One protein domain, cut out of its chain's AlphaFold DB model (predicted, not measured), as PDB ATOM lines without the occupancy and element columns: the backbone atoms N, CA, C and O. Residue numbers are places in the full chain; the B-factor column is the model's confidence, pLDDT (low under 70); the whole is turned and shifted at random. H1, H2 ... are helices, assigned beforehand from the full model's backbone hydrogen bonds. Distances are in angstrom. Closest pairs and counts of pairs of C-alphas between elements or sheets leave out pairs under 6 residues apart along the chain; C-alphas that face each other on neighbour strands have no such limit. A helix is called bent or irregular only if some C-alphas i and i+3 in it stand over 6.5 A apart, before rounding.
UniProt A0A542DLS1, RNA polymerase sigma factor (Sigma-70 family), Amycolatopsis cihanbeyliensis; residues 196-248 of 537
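What this domain is: This is residues 196 to 248 of the 537 residues of the protein "RNA polymerase sigma factor (Sigma-70 family)" of Amycolatopsis cihanbeyliensis (UniProt A0A542DLS1). The long helix H3 and the helix H2 meet near their ends as a V, and the shorter, irregular H1 packs across one side of that V, crossing H2 and running beside H3. The far end of H3, residues 242 to 248, sticks out as a free arm. The printed part has 53 residues with three named helices, in the order H1, H2, H3, and no named strand; its class is all helix. It is compact, with a radius of gyration of the C-alphas of 11.2 A, and spans 33 by 23 by 16 A.

Where its parts are: H3, residues 228 to 248, is the longest helix, 30.2 A from C-alpha 228 at (14.723, -3.401, -52.136) to C-alpha 248 at (1.779, -10.729, -25.859). H2, residues 214 to 226, measures 19.5 A. H1, residues 196 to 208, measures 17.4 A and begins with C-alpha 196 at (22.316, -14.258, -52.163); it is irregular, with C-alphas 202 and 205 7.4 A apart.

How they stand to each other: H3 touches H1, the closest C-alphas being those of Thr 208 and Arg 238, 6.2 A apart. The two run the same way at a shallow tilt of 20 degrees. H3 and H2 only just touch, with 3 pairs of C-alphas within 8 A, and only at the corner by their link: residues 230 to 231 of H3 meet residues 224 to 225 of H2. Their closest C-alphas, those of Leu 224 and Arg 231, are 5.3 A apart, and they run opposite ways at a steep tilt of 60 degrees. H1 touches H2, closest at the C-alphas of Val 200 and Val 220, 5.9 A apart, at a steep tilt of 63 degrees, opposite ways. O i to N i+4 pairs are within hydrogen-bond range in 6 of 9 cases in H1, 8 of 9 in H2 and 16 of 17 in H3.

The domain as a whole: The two C-alphas farthest apart, those of Gly 196 and His 247, are 33.8 A apart. The printed part has no cut, and the links H1 to H2 and H2 to H3 are tight. The mean pLDDT of the printed part is 87.5, and residue 196 is the one printed residue under 70.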
ATOM      1  N   GLY A 196      22.116 -15.136 -53.315       67.81
ATOM      2  CA  GLY A 196      22.316 -14.258 -52.163       67.81
ATOM      3  C   GLY A 196      21.003 -13.879 -51.470       67.81
ATOM      4  O   GLY A 196      20.912 -14.017 -50.254       67.81
ATOM      5  N   CYS A 197      19.970 -13.477 -52.220       80.50
ATOM      6  CA  CYS A 197      18.644 -13.179 -51.669       80.50
ATOM      7  C   CYS A 197      18.040 -14.424 -51.021       80.50
ATOM      8  O   CYS A 197      17.581 -14.331 -49.894       80.50
ATOM      9  N   ARG A 198      18.106 -15.598 -51.665       80.75
ATOM     10  CA  ARG A 198      17.639 -16.865 -51.080       80.75
ATOM     11  C   ARG A 198      18.341 -17.153 -49.745       80.75
ATOM     12  O   ARG A 198      17.670 -17.313 -48.731       80.75
ATOM     13  N   THR A 199      19.674 -17.090 -49.721       83.25
ATOM     14  CA  THR A 199      20.492 -17.288 -48.507       83.25
ATOM     15  C   THR A 199      20.199 -16.247 -47.411       83.25
ATOM     16  O   THR A 199      20.345 -16.532 -46.223       83.25
ATOM     17  N   VAL A 200      19.797 -15.026 -47.785       87.62
ATOM     18  CA  VAL A 200      19.388 -13.968 -46.846       87.62
ATOM     19  C   VAL A 200      17.960 -14.181 -46.344       87.62
ATOM     20  O   VAL A 200      17.741 -14.043 -45.147       87.62
ATOM     21  N   MET A 201      17.016 -14.565 -47.206       85.56
ATOM     22  CA  MET A 201      15.612 -14.847 -46.872       85.56
ATOM     23  C   MET A 201      15.495 -16.043 -45.918       85.56
ATOM     24  O   MET A 201      14.829 -15.933 -44.893       85.56
ATOM     25  N   GLU A 202      16.240 -17.125 -46.176       86.44
ATOM     26  CA  GLU A 202      16.394 -18.284 -45.276       86.44
ATOM     27  C   GLU A 202      16.846 -17.878 -43.857       86.44
ATOM     28  O   GLU A 202      16.507 -18.538 -42.876       86.44
ATOM     29  N   LYS A 203      17.595 -16.774 -43.729       90.06
ATOM     30  CA  LYS A 203      18.136 -16.261 -42.458       90.06
ATOM     31  C   LYS A 203      17.401 -15.021 -41.939       90.06
ATOM     32  O   LYS A 203      17.734 -14.529 -40.860       90.06
ATOM     33  N   LEU A 204      16.400 -14.512 -42.665       91.12
ATOM     34  CA  LEU A 204      15.799 -13.205 -42.394       91.12
ATOM     35  C   LEU A 204      14.961 -13.220 -41.117       91.12
ATOM     36  O   LEU A 204      15.096 -12.309 -40.308       91.12
ATOM     37  N   GLY A 205      14.189 -14.287 -40.884       89.56
ATOM     38  CA  GLY A 205      13.438 -14.479 -39.636       89.56
ATOM     39  C   GLY A 205      14.337 -14.604 -38.399       89.56
ATOM     40  O   GLY A 205      14.012 -14.087 -37.336       89.56
ATOM     41  N   GLY A 206      15.517 -15.219 -38.539       89.62
ATOM     42  CA  GLY A 206      16.520 -15.244 -37.468       89.62
ATOM     43  C   GLY A 206      17.179 -13.878 -37.237       89.62
ATOM     44  O   GLY A 206      17.502 -13.519 -36.108       89.62
ATOM     45  N   TYR A 207      17.346 -13.076 -38.290       93.06
ATOM     46  CA  TYR A 207      17.854 -11.707 -38.184       93.06
ATOM     47  C   TYR A 207      16.825 -10.748 -37.559       93.06
ATOM     48  O   TYR A 207      17.202  -9.950 -36.702       93.06
ATOM     49  N   THR A 208      15.530 -10.854 -37.890       90.69
ATOM     50  CA  THR A 208      14.472 -10.048 -37.245       90.69
ATOM     51  C   THR A 208      14.212 -10.460 -35.795       90.69
ATOM     52  O   THR A 208      13.973  -9.589 -34.959       90.69
ATOM     53  N   ALA A 209      14.328 -11.753 -35.469       87.44
ATOM     54  CA  ALA A 209      14.269 -12.266 -34.097       87.44
ATOM     55  C   ALA A 209      15.557 -12.026 -33.277       87.44
ATOM     56  O   ALA A 209      15.580 -12.298 -32.079       87.44
ATOM     57  N   GLY A 210      16.636 -11.531 -33.897       88.56
ATOM     58  CA  GLY A 210      17.913 -11.236 -33.236       88.56
ATOM     59  C   GLY A 210      18.824 -12.441 -32.964       88.56
ATOM     60  O   GLY A 210      19.878 -12.268 -32.356       88.56
ATOM     61  N   SER A 211      18.475 -13.648 -33.425       88.44
ATOM     62  CA  SER A 211      19.306 -14.853 -33.270       88.44
ATOM     63  C   SER A 211      20.476 -14.926 -34.263       88.44
ATOM     64  O   SER A 211      21.472 -15.597 -33.993       88.44
ATOM     65  N   VAL A 212      20.413 -14.203 -35.388       91.12
ATOM     66  CA  VAL A 212      21.533 -14.066 -36.336       91.12
ATOM     67  C   VAL A 212      22.401 -12.866 -35.950       91.12
ATOM     68  O   VAL A 212      21.980 -11.718 -36.071       91.12
ATOM     69  N   THR A 213      23.642 -13.129 -35.534       91.31
ATOM     70  CA  THR A 213      24.579 -12.120 -35.004       91.31
ATOM     71  C   THR A 213      25.911 -12.074 -35.783       91.31
ATOM     72  O   THR A 213      26.090 -12.726 -36.817       91.31
ATOM     73  N   GLY A 214      26.858 -11.244 -35.328       93.25
ATOM     74  CA  GLY A 214      28.258 -11.274 -35.768       93.25
ATOM     75  C   GLY A 214      28.496 -10.990 -37.258       93.25
ATOM     76  O   GLY A 214      28.064  -9.974 -37.806       93.25
ATOM     77  N   ALA A 215      29.268 -11.857 -37.920       88.81
ATOM     78  CA  ALA A 215      29.616 -11.702 -39.335       88.81
ATOM     79  C   ALA A 215      28.413 -11.911 -40.271       88.81
ATOM     80  O   ALA A 215      28.297 -11.216 -41.280       88.81
ATOM     81  N   GLU A 216      27.496 -12.815 -39.926       87.94
ATOM     82  CA  GLU A 216      26.350 -13.150 -40.775       87.94
ATOM     83  C   GLU A 216      25.301 -12.030 -40.763       87.94
ATOM     84  O   GLU A 216      24.818 -11.617 -41.817       87.94
ATOM     85  N   ALA A 217      25.064 -11.423 -39.594       91.56
ATOM     86  CA  ALA A 217      24.258 -10.209 -39.456       91.56
ATOM     87  C   ALA A 217      24.782  -9.043 -40.319       91.56
ATOM     88  O   ALA A 217      23.994  -8.283 -40.883       91.56
ATOM     89  N   ARG A 218      26.110  -8.911 -40.469       91.56
ATOM     90  CA  ARG A 218      26.718  -7.903 -41.355       91.56
ATOM     91  C   ARG A 218      26.473  -8.204 -42.836       91.56
ATOM     92  O   ARG A 218      26.176  -7.267 -43.573       91.56
ATOM     93  N   LYS A 219      26.525  -9.474 -43.267       89.25
ATOM     94  CA  LYS A 219      26.173  -9.872 -44.647       89.25
ATOM     95  C   LYS A 219      24.710  -9.557 -44.964       89.25
ATOM     96  O   LYS A 219      24.438  -8.928 -45.983       89.25
ATOM     97  N   VAL A 220      23.786  -9.934 -44.072       91.31
ATOM     98  CA  VAL A 220      22.350  -9.628 -44.211       91.31
ATOM     99  C   VAL A 220      22.136  -8.116 -44.309       91.31
ATOM    100  O   VAL A 220      21.528  -7.648 -45.268       91.31
ATOM    101  N   ARG A 221      22.715  -7.328 -43.393       91.31
ATOM    102  CA  ARG A 221      22.603  -5.860 -43.416       91.31
ATOM    103  C   ARG A 221      23.156  -5.236 -44.701       91.31
ATOM    104  O   ARG A 221      22.503  -4.366 -45.265       91.31
ATOM    105  N   ALA A 222      24.315  -5.688 -45.182       88.50
ATOM    106  CA  ALA A 222      24.887  -5.219 -46.445       88.50
ATOM    107  C   ALA A 222      23.978  -5.545 -47.644       88.50
ATOM    108  O   ALA A 222      23.780  -4.705 -48.517       88.50
ATOM    109  N   HIS A 223      23.361  -6.728 -47.658       88.75
ATOM    110  CA  HIS A 223      22.420  -7.112 -48.705       88.75
ATOM    111  C   HIS A 223      21.128  -6.274 -48.679       88.75
ATOM    112  O   HIS A 223      20.674  -5.830 -49.731       88.75
ATOM    113  N   LEU A 224      20.576  -5.978 -47.496       89.94
ATOM    114  CA  LEU A 224      19.391  -5.120 -47.328       89.94
ATOM    115  C   LEU A 224      19.615  -3.670 -47.806       89.94
ATOM    116  O   LEU A 224      18.654  -2.980 -48.157       89.94
ATOM    117  N   ILE A 225      20.865  -3.196 -47.859       85.62
ATOM    118  CA  ILE A 225      21.219  -1.885 -48.435       85.62
ATOM    119  C   ILE A 225      21.092  -1.895 -49.970       85.62
ATOM    120  O   ILE A 225      20.704  -0.877 -50.541       85.62
ATOM    121  N   VAL A 226      21.336  -3.033 -50.629       79.19
ATOM    122  CA  VAL A 226      21.333  -3.158 -52.102       79.19
ATOM    123  C   VAL A 226      20.007  -3.699 -52.655       79.19
ATOM    124  O   VAL A 226      19.555  -3.251 -53.705       79.19
ATOM    125  N   CYS A 227      19.357  -4.642 -51.966       85.44
ATOM    126  CA  CYS A 227      18.097  -5.247 -52.404       85.44
ATOM    127  C   CYS A 227      16.882  -4.560 -51.759       85.44
ATOM    128  O   CYS A 227      16.720  -4.584 -50.537       85.44
ATOM    129  N   SER A 228      15.995  -3.991 -52.580       82.38
ATOM    130  CA  SER A 228      14.723  -3.401 -52.136       82.38
ATOM    131  C   SER A 228      13.701  -4.453 -51.690       82.38
ATOM    132  O   SER A 228      13.050  -4.258 -50.670       82.38
ATOM    133  N   SER A 229      13.599  -5.587 -52.395       82.12
ATOM    134  CA  SER A 229      12.641  -6.659 -52.073       82.12
ATOM    135  C   SER A 229      12.910  -7.288 -50.700       82.12
ATOM    136  O   SER A 229      12.032  -7.284 -49.844       82.12
ATOM    137  N   CYS A 230      14.147  -7.711 -50.409       86.81
ATOM    138  CA  CYS A 230      14.476  -8.210 -49.067       86.81
ATOM    139  C   CYS A 230      14.295  -7.136 -47.974       86.81
ATOM    140  O   CYS A 230      14.097  -7.485 -46.811       86.81
ATOM    141  N   ARG A 231      14.346  -5.839 -48.322       90.31
ATOM    142  CA  ARG A 231      14.086  -4.736 -47.384       90.31
ATOM    143  C   ARG A 231      12.599  -4.577 -47.058       90.31
ATOM    144  O   ARG A 231      12.309  -4.339 -45.888       90.31
ATOM    145  N   SER A 232      11.685  -4.727 -48.022       87.94
ATOM    146  CA  SER A 232      10.242  -4.671 -47.732       87.94
ATOM    147  C   SER A 232       9.828  -5.850 -46.852       87.94
ATOM    148  O   SER A 232       9.316  -5.627 -45.759       87.94
ATOM    149  N   THR A 233      10.225  -7.079 -47.204       89.00
ATOM    150  CA  THR A 233       9.929  -8.266 -46.380       89.00
ATOM    151  C   THR A 233      10.550  -8.179 -44.983       89.00
ATOM    152  O   THR A 233       9.954  -8.628 -44.007       89.00
ATOM    153  N   HIS A 234      11.721  -7.552 -44.830       93.50
ATOM    154  CA  HIS A 234      12.291  -7.282 -43.506       93.50
ATOM    155  C   HIS A 234      11.457  -6.279 -42.682       93.50
ATOM    156  O   HIS A 234      11.391  -6.413 -41.459       93.50
ATOM    157  N   ALA A 235      10.839  -5.277 -43.316       92.50
ATOM    158  CA  ALA A 235       9.921  -4.354 -42.647       92.50
ATOM    159  C   ALA A 235       8.612  -5.064 -42.258       92.50
ATOM    160  O   ALA A 235       8.269  -5.079 -41.081       92.50
ATOM    161  N   GLU A 236       7.979  -5.771 -43.199       93.69
ATOM    162  CA  GLU A 236       6.774  -6.587 -42.973       93.69
ATOM    163  C   GLU A 236       6.960  -7.559 -41.787       93.69
ATOM    164  O   GLU A 236       6.151  -7.596 -40.857       93.69
ATOM    165  N   LEU A 237       8.079  -8.296 -41.755       92.25
ATOM    166  CA  LEU A 237       8.425  -9.192 -40.645       92.25
ATOM    167  C   LEU A 237       8.673  -8.443 -39.329       92.25
ATOM    168  O   LEU A 237       8.307  -8.944 -38.266       92.25
ATOM    169  N   ARG A 238       9.288  -7.253 -39.361       92.25
ATOM    170  CA  ARG A 238       9.491  -6.427 -38.160       92.25
ATOM    171  C   ARG A 238       8.159  -5.956 -37.580       92.25
ATOM    172  O   ARG A 238       8.028  -5.943 -36.354       92.25
ATOM    173  N   ASP A 239       7.203  -5.611 -38.433       90.88
ATOM    174  CA  ASP A 239       5.888  -5.110 -38.039       90.88
ATOM    175  C   ASP A 239       5.009  -6.239 -37.485       90.88
ATOM    176  O   ASP A 239       4.429  -6.089 -36.412       90.88
ATOM    177  N   VAL A 240       5.027  -7.432 -38.094       91.56
ATOM    178  CA  VAL A 240       4.424  -8.643 -37.500       91.56
ATOM    179  C   VAL A 240       5.079  -8.982 -36.153       91.56
ATOM    180  O   VAL A 240       4.396  -9.222 -35.158       91.56
ATOM    181  N   CYS A 241       6.410  -8.927 -36.058       85.31
ATOM    182  CA  CYS A 241       7.108  -9.108 -34.786       85.31
ATOM    183  C   CYS A 241       6.881  -7.956 -33.788       85.31
ATOM    184  O   CYS A 241       7.298  -8.090 -32.636       85.31
ATOM    185  N   SER A 242       6.287  -6.819 -34.169       88.38
ATOM    186  CA  SER A 242       5.922  -5.733 -33.246       88.38
ATOM    187  C   SER A 242       4.483  -5.899 -32.748       88.38
ATOM    188  O   SER A 242       4.260  -5.877 -31.535       88.38
ATOM    189  N   SER A 243       3.538  -6.210 -33.641       88.44
ATOM    190  CA  SER A 243       2.139  -6.471 -33.292       88.44
ATOM    191  C   SER A 243       1.995  -7.699 -32.390       88.44
ATOM    192  O   SER A 243       1.278  -7.633 -31.390       88.44
ATOM    193  N   LEU A 244       2.750  -8.776 -32.639       85.81
ATOM    194  CA  LEU A 244       2.794  -9.946 -31.752       85.81
ATOM    195  C   LEU A 244       3.289  -9.602 -30.336       85.81
ATOM    196  O   LEU A 244       2.779 -10.156 -29.366       85.81
ATOM    197  N   ARG A 245       4.233  -8.659 -30.185       83.00
ATOM    198  CA  ARG A 245       4.697  -8.205 -28.859       83.00
ATOM    199  C   ARG A 245       3.666  -7.333 -28.144       83.00
ATOM    200  O   ARG A 245       3.511  -7.482 -26.936       83.00
ATOM    201  N   ALA A 246       2.930  -6.489 -28.869       83.56
ATOM    202  CA  ALA A 246       1.820  -5.726 -28.297       83.56
ATOM    203  C   ALA A 246       0.724  -6.657 -27.737       83.56
ATOM    204  O   ALA A 246       0.293  -6.497 -26.596       83.56
ATOM    205  N   HIS A 247       0.343  -7.695 -28.490       77.19
ATOM    206  CA  HIS A 247      -0.653  -8.678 -28.046       77.19
ATOM    207  C   HIS A 247      -0.125  -9.606 -26.937       77.19
ATOM    208  O   HIS A 247      -0.876  -9.951 -26.027       77.19
ATOM    209  N   ALA A 248       1.165  -9.962 -26.945       73.38
ATOM    210  CA  ALA A 248       1.779 -10.729 -25.859       73.38
ATOM    211  C   ALA A 248       1.723  -9.991 -24.509       73.38
ATOM    212  O   ALA A 248       1.515 -10.634 -23.482       73.38
TER     213      ALA A 248